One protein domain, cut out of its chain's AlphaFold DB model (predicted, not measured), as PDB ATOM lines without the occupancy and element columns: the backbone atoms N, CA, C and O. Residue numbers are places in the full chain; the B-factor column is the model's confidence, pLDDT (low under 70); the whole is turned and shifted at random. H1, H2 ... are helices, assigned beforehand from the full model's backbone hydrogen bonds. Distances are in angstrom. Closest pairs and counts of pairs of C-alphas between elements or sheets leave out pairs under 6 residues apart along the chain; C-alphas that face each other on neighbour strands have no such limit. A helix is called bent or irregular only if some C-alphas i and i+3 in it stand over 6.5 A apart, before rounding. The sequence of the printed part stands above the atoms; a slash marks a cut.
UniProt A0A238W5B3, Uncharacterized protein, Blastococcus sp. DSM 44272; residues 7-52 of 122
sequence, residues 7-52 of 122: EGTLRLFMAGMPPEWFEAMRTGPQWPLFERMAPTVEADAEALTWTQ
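This is residues 7 to 52 of the 122 residues of an uncharacterized protein of Blastococcus sp. DSM 44272 (UniProt A0A238W5B3). A long bent helix, H3, arches over the short helix H1, which sits inside the bend with both arms of H3 on it, while H2 extends the arch beyond the first arm, so that H2, H3a and H3b make a flat, open C round H1. The printed part has 46 residues with three named helices, H1, H2 and H3 in chain order, and no named strand; the class is all helix. It is compact, with a radius of gyration of the C-alphas of 10.4 A, and spans 31 by 22 by 11 A.

Find C-alpha 31 at (36.381, 56.018, 114.449), where H3, residues 31 to 50, begins. By its hydrogen bonds it was assigned as one helix, but it is bent: C-alphas 40 and 43 are 7.3 A apart. Its arm H3a, residues 31 to 40, measures 14.9 A and is irregular, with C-alphas 36 and 39 7.3 A apart; H3b, residues 43 to 50, measures 10.4 A and ends at C-alpha 50, (24.880, 38.348, 130.121). Go back to C-alpha 7 at (35.987, 46.679, 116.937) for H1, residues 7 to 13, 9.7 A; H2, residues 19 to 27, measures 12.6 A.

H3a and H3b stand about perpendicular, only just, at 73 degrees. Look at Leu 10 and Ala 38: their C-alphas, 5.9 A apart, are the closest where H1 touches H3a, at a steep tilt of 61 degrees, the same way. H1 touches H3b too, closest at the C-alphas of Phe 13 and Ala 45, 4.3 A, also at 61 degrees. H2 is close to H1 but not clearly touching, closest at the C-alphas of Arg 11 and Phe 22, 6.9 A. H2 and H3b are apart. In H1, H2 and H3b every O i to N i+4 pair is within hydrogen-bond range; in H3a, 4 of 6 are.

The C-alphas of Pro 29 and Thr 51, the two farthest apart, are 31.7 A apart. The printed part has no cut, and both links, H1 to H2 and H2 to H3, are tight. The mean pLDDT of the printed part is 94.4, and no printed residue is under 70.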
ATOM      1  N   GLU A   7      37.161  46.608 117.805       95.50
ATOM      2  CA  GLU A   7      35.987  46.679 116.937       95.50
ATOM      3  C   GLU A   7      34.931  45.658 117.364       95.50
ATOM      4  O   GLU A   7      33.750  45.999 117.425       95.50
ATOM      5  N   GLY A   8      35.342  44.432 117.708       94.44
ATOM      6  CA  GLY A   8      34.445  43.415 118.253       94.44
ATOM      7  C   GLY A   8      33.751  43.877 119.533       94.44
ATOM      8  O   GLY A   8      32.533  43.728 119.639       94.44
ATOM      9  N   THR A   9      34.481  44.515 120.454       95.56
ATOM     10  CA  THR A   9      33.908  45.108 121.672       95.56
ATOM     11  C   THR A   9      32.859  46.169 121.351       95.56
ATOM     12  O   THR A   9      31.749  46.111 121.877       95.56
ATOM     13  N   LEU A  10      33.162  47.107 120.449       96.25
ATOM     14  CA  LEU A  10      32.214  48.153 120.046       96.25
ATOM     15  C   LEU A  10      30.986  47.579 119.328       96.25
ATOM     16  O   LEU A  10      29.864  48.025 119.565       96.25
ATOM     17  N   ARG A  11      31.179  46.568 118.476       94.94
ATOM     18  CA  ARG A  11      30.089  45.878 117.779       94.94
ATOM     19  C   ARG A  11      29.167  45.167 118.765       94.94
ATOM     20  O   ARG A  11      27.953  45.237 118.606       94.94
ATOM     21  N   LEU A  12      29.729  44.507 119.777       93.56
ATOM     22  CA  LEU A  12      28.950  43.843 120.817       93.56
ATOM     23  C   LEU A  12      28.189  44.856 121.680       93.56
ATOM     24  O   LEU A  12      26.994  44.687 121.905       93.56
ATOM     25  N   PHE A  13      28.855  45.937 122.091       94.31
ATOM     26  CA  PHE A  13      28.243  47.035 122.841       94.31
ATOM     27  C   PHE A  13      27.045  47.651 122.098       94.31
ATOM     28  O   PHE A  13      26.022  47.960 122.704       94.31
ATOM     29  N   MET A  14      27.135  47.775 120.770       94.06
ATOM     30  CA  MET A  14      26.076  48.338 119.926       94.06
ATOM     31  C   MET A  14      25.093  47.305 119.358       94.06
ATOM     32  O   MET A  14      24.224  47.682 118.576       94.06
ATOM     33  N   ALA A  15      25.174  46.026 119.735       91.50
ATOM     34  CA  ALA A  15      24.386  44.960 119.105       91.50
ATOM     35  C   ALA A  15      22.858  45.137 119.237       91.50
ATOM     36  O   ALA A  15      22.107  44.588 118.434       91.50
ATOM     37  N   GLY A  16      22.397  45.894 120.239       86.25
ATOM     38  CA  GLY A  16      20.980  46.229 120.429       86.25
ATOM     39  C   GLY A  16      20.503  47.476 119.676       86.25
ATOM     40  O   GLY A  16      19.320  47.801 119.750       86.25
ATOM     41  N   MET A  17      21.397  48.198 118.999       89.62
ATOM     42  CA  MET A  17      21.084  49.413 118.239       89.62
ATOM     43  C   MET A  17      20.871  49.091 116.751       89.62
ATOM     44  O   MET A  17      21.320  48.042 116.281       89.62
ATOM     45  N   PRO A  18      20.221  49.984 115.978       90.75
ATOM     46  CA  PRO A  18      20.115  49.817 114.532       90.75
ATOM     47  C   PRO A  18      21.501  49.612 113.884       90.75
ATOM     48  O   PRO A  18      22.414  50.403 114.155       90.75
ATOM     49  N   PRO A  19      21.705  48.572 113.048       91.19
ATOM     50  CA  PRO A  19      23.022  48.241 112.493       91.19
ATOM     51  C   PRO A  19      23.683  49.393 111.728       91.19
ATOM     52  O   PRO A  19      24.905  49.555 111.760       91.19
ATOM     53  N   GLU A  20      22.883  50.237 111.079       94.62
ATOM     54  CA  GLU A  20      23.353  51.411 110.355       94.62
ATOM     55  C   GLU A  20      24.031  52.448 111.264       94.62
ATOM     56  O   GLU A  20      24.883  53.201 110.793       94.62
ATOM     57  N   TRP A  21      23.729  52.467 112.568       94.00
ATOM     58  CA  TRP A  21      24.405  53.352 113.523       94.00
ATOM     59  C   TRP A  21      25.843  52.906 113.775       94.00
ATOM     60  O   TRP A  21      26.740  53.749 113.829       94.00
ATOM     61  N   PHE A  22      26.082  51.595 113.883       95.81
ATOM     62  CA  PHE A  22      27.441  51.070 114.002       95.81
ATOM     63  C   PHE A  22      28.241  51.338 112.724       95.81
ATOM     64  O   PHE A  22      29.374  51.807 112.800       95.81
ATOM     65  N   GLU A  23      27.653  51.123 111.545       96.31
ATOM     66  CA  GLU A  23      28.330  51.410 110.274       96.31
ATOM     67  C   GLU A  23      28.648  52.901 110.094       96.31
ATOM     68  O   GLU A  23      29.755  53.254 109.673       96.31
ATOM     69  N   ALA A  24      27.725  53.790 110.466       95.94
ATOM     70  CA  ALA A  24      27.967  55.231 110.459       95.94
ATOM     71  C   ALA A  24      29.099  55.624 111.424       95.94
ATOM     72  O   ALA A  24      29.980  56.406 111.062       95.94
ATOM     73  N   MET A  25      29.123  55.050 112.630       96.12
ATOM     74  CA  MET A  25      30.207  55.249 113.595       96.12
ATOM     75  C   MET A  25      31.554  54.742 113.052       96.12
ATOM     76  O   MET A  25      32.556  55.455 113.135       96.12
ATOM     77  N   ARG A  26      31.577  53.534 112.475       96.81
ATOM     78  CA  ARG A  26      32.782  52.844 111.985       96.81
ATOM     79  C   ARG A  26      33.428  53.538 110.789       96.81
ATOM     80  O   ARG A  26      34.648  53.587 110.681       96.81
ATOM     81  N   THR A  27      32.616  54.065 109.881       97.38
ATOM     82  CA  THR A  27      33.089  54.793 108.691       97.38
ATOM     83  C   THR A  27      33.311  56.286 108.946       97.38
ATOM     84  O   THR A  27      33.874  56.983 108.100       97.38
ATOM     85  N   GLY A  28      32.876  56.787 110.104       97.44
ATOM     86  CA  GLY A  28      32.942  58.193 110.468       97.44
ATOM     87  C   GLY A  28      34.348  58.665 110.864       97.44
ATOM     88  O   GLY A  28      35.189  57.882 111.309       97.44
ATOM     89  N   PRO A  29      34.613  59.984 110.802       97.31
ATOM     90  CA  PRO A  29      35.924  60.555 111.133       97.31
ATOM     91  C   PRO A  29      36.330  60.359 112.605       97.31
ATOM     92  O   PRO A  29      37.501  60.497 112.948       97.31
ATOM     93  N   GLN A  30      35.372  60.045 113.484       97.12
ATOM     94  CA  GLN A  30      35.608  59.786 114.905       97.12
ATOM     95  C   GLN A  30      35.996  58.331 115.210       97.12
ATOM     96  O   GLN A  30      36.317  58.042 116.362       97.12
ATOM     97  N   TRP A  31      36.036  57.427 114.225       97.12
ATOM     98  CA  TRP A  31      36.381  56.018 114.449       97.12
ATOM     99  C   TRP A  31      37.658  55.799 115.286       97.12
ATOM    100  O   TRP A  31      37.580  55.083 116.286       97.12
ATOM    101  N   PRO A  32      38.789  56.499 115.034       97.31
ATOM    102  CA  PRO A  32      39.989  56.327 115.854       97.31
ATOM    103  C   PRO A  32      39.796  56.691 117.334       97.31
ATOM    104  O   PRO A  32      40.546  56.216 118.188       97.31
ATOM    105  N   LEU A  33      38.847  57.578 117.660       96.38
ATOM    106  CA  LEU A  33      38.485  57.889 119.045       96.38
ATOM    107  C   LEU A  33      37.720  56.721 119.674       96.38
ATOM    108  O   LEU A  33      38.096  56.292 120.763       96.38
ATOM    109  N   PHE A  34      36.713  56.186 118.982       96.19
ATOM    110  CA  PHE A  34      35.935  55.046 119.470       96.19
ATOM    111  C   PHE A  34      36.809  53.812 119.681       96.19
ATOM    112  O   PHE A  34      36.731  53.194 120.738       96.19
ATOM    113  N   GLU A  35      37.728  53.510 118.761       95.75
ATOM    114  CA  GLU A  35      38.676  52.404 118.939       95.75
ATOM    115  C   GLU A  35      39.529  52.560 120.205       95.75
ATOM    116  O   GLU A  35      39.765  51.587 120.920       95.75
ATOM    117  N   ARG A  36      39.987  53.779 120.520       96.19
ATOM    118  CA  ARG A  36      40.734  54.034 121.764       96.19
ATOM    119  C   ARG A  36      39.865  53.885 123.010       96.19
ATOM    120  O   ARG A  36      40.396  53.514 124.052       96.19
ATOM    121  N   MET A  37      38.573  54.183 122.906       95.81
ATOM    122  CA  MET A  37      37.608  54.038 123.996       95.81
ATOM    123  C   MET A  37      37.081  52.610 124.147       95.81
ATOM    124  O   MET A  37      36.564  52.288 125.204       95.81
ATOM    125  N   ALA A  38      37.231  51.734 123.152       96.00
ATOM    126  CA  ALA A  38      36.665  50.384 123.183       96.00
ATOM    127  C   ALA A  38      36.940  49.595 124.486       96.00
ATOM    128  O   ALA A  38      35.997  49.009 125.012       96.00
ATOM    129  N   PRO A  39      38.150  49.624 125.090       94.50
ATOM    130  CA  PRO A  39      38.388  48.934 126.362       94.50
ATOM    131  C   PRO A  39      37.532  49.448 127.531       94.50
ATOM    132  O   PRO A  39      37.327  48.726 128.499       94.50
ATOM    133  N   THR A  40      37.031  50.687 127.474       94.88
ATOM    134  CA  THR A  40      36.212  51.263 128.553       94.88
ATOM    135  C   THR A  40      34.769  50.779 128.528       94.88
ATOM    136  O   THR A  40      34.078  50.990 129.514       94.88
ATOM    137  N   VAL A  41      34.312  50.176 127.423       94.69
ATOM    138  CA  VAL A  41      32.942  49.650 127.271       94.69
ATOM    139  C   VAL A  41      32.899  48.120 127.226       94.69
ATOM    140  O   VAL A  41      31.847  47.534 126.987       94.69
ATOM    141  N   GLU A  42      34.035  47.449 127.443       93.56
ATOM    142  CA  GLU A  42      34.118  45.985 127.439       93.56
ATOM    143  C   GLU A  42      33.228  45.373 128.526       93.56
ATOM    144  O   GLU A  42      32.416  44.498 128.231       93.56
ATOM    145  N   ALA A  43      33.304  45.903 129.750       93.12
ATOM    146  CA  ALA A  43      32.464  45.455 130.858       93.12
ATOM    147  C   ALA A  43      30.966  45.682 130.580       93.12
ATOM    148  O   ALA A  43      30.145  44.813 130.875       93.12
ATOM    149  N   ASP A  44      30.602  46.812 129.964       94.12
ATOM    150  CA  ASP A  44      29.218  47.088 129.573       94.12
ATOM    151  C   ASP A  44      28.730  46.103 128.500       94.12
ATOM    152  O   ASP A  44      27.625  45.568 128.602       94.12
ATOM    153  N   ALA A  45      29.557  45.801 127.495       93.06
ATOM    154  CA  ALA A  45      29.234  44.835 126.446       93.06
ATOM    155  C   ALA A  45      29.046  43.411 127.005       93.06
ATOM    156  O   ALA A  45      28.137  42.681 126.589       93.06
ATOM    157  N   GLU A  46      29.870  43.012 127.975       93.06
ATOM    158  CA  GLU A  46      29.728  41.737 128.680       93.06
ATOM    159  C   GLU A  46      28.449  41.689 129.521       93.06
ATOM    160  O   GLU A  46      27.706  40.708 129.439       93.06
ATOM    161  N   ALA A  47      28.133  42.756 130.259       93.19
ATOM    162  CA  ALA A  47      26.897  42.856 131.034       93.19
ATOM    163  C   ALA A  47      25.648  42.796 130.134       93.19
ATOM    164  O   ALA A  47      24.681  42.091 130.447       93.19
ATOM    165  N   LEU A  48      25.684  43.474 128.982       91.38
ATOM    166  CA  LEU A  48      24.629  43.421 127.966       91.38
ATOM    167  C   LEU A  48      24.494  42.029 127.340       91.38
ATOM    168  O   LEU A  48      23.387  41.598 127.032       91.38
ATOM    169  N   THR A  49      25.589  41.293 127.176       92.19
ATOM    170  CA  THR A  49      25.531  39.908 126.687       92.19
ATOM    171  C   THR A  49      24.937  38.983 127.743       92.19
ATOM    172  O   THR A  49      24.062  38.167 127.447       92.19
ATOM    173  N   TRP A  50      25.367  39.137 128.996       94.00
ATOM    174  CA  TRP A  50      24.880  38.348 130.121       94.00
ATOM    175  C   TRP A  50      23.376  38.532 130.350       94.00
ATOM    176  O   TRP A  50      22.665  37.545 130.513       94.00
ATOM    177  N   THR A  51      22.845  39.758 130.267       91.06
ATOM    178  CA  THR A  51      21.396  39.998 130.454       91.06
ATOM    179  C   THR A  51      20.514  39.334 129.381       91.06
ATOM    180  O   THR A  51      19.299  39.230 129.549       91.06
ATOM    181  N   GLN A  52      21.112  38.859 128.283       89.88
ATOM    182  CA  GLN A  52      20.433  38.126 127.209       89.88
ATOM    183  C   GLN A  52      20.751  36.619 127.216       89.88
ATOM    184  O   GLN A  52      20.246  35.887 126.367       89.88
TER     185      GLN A  52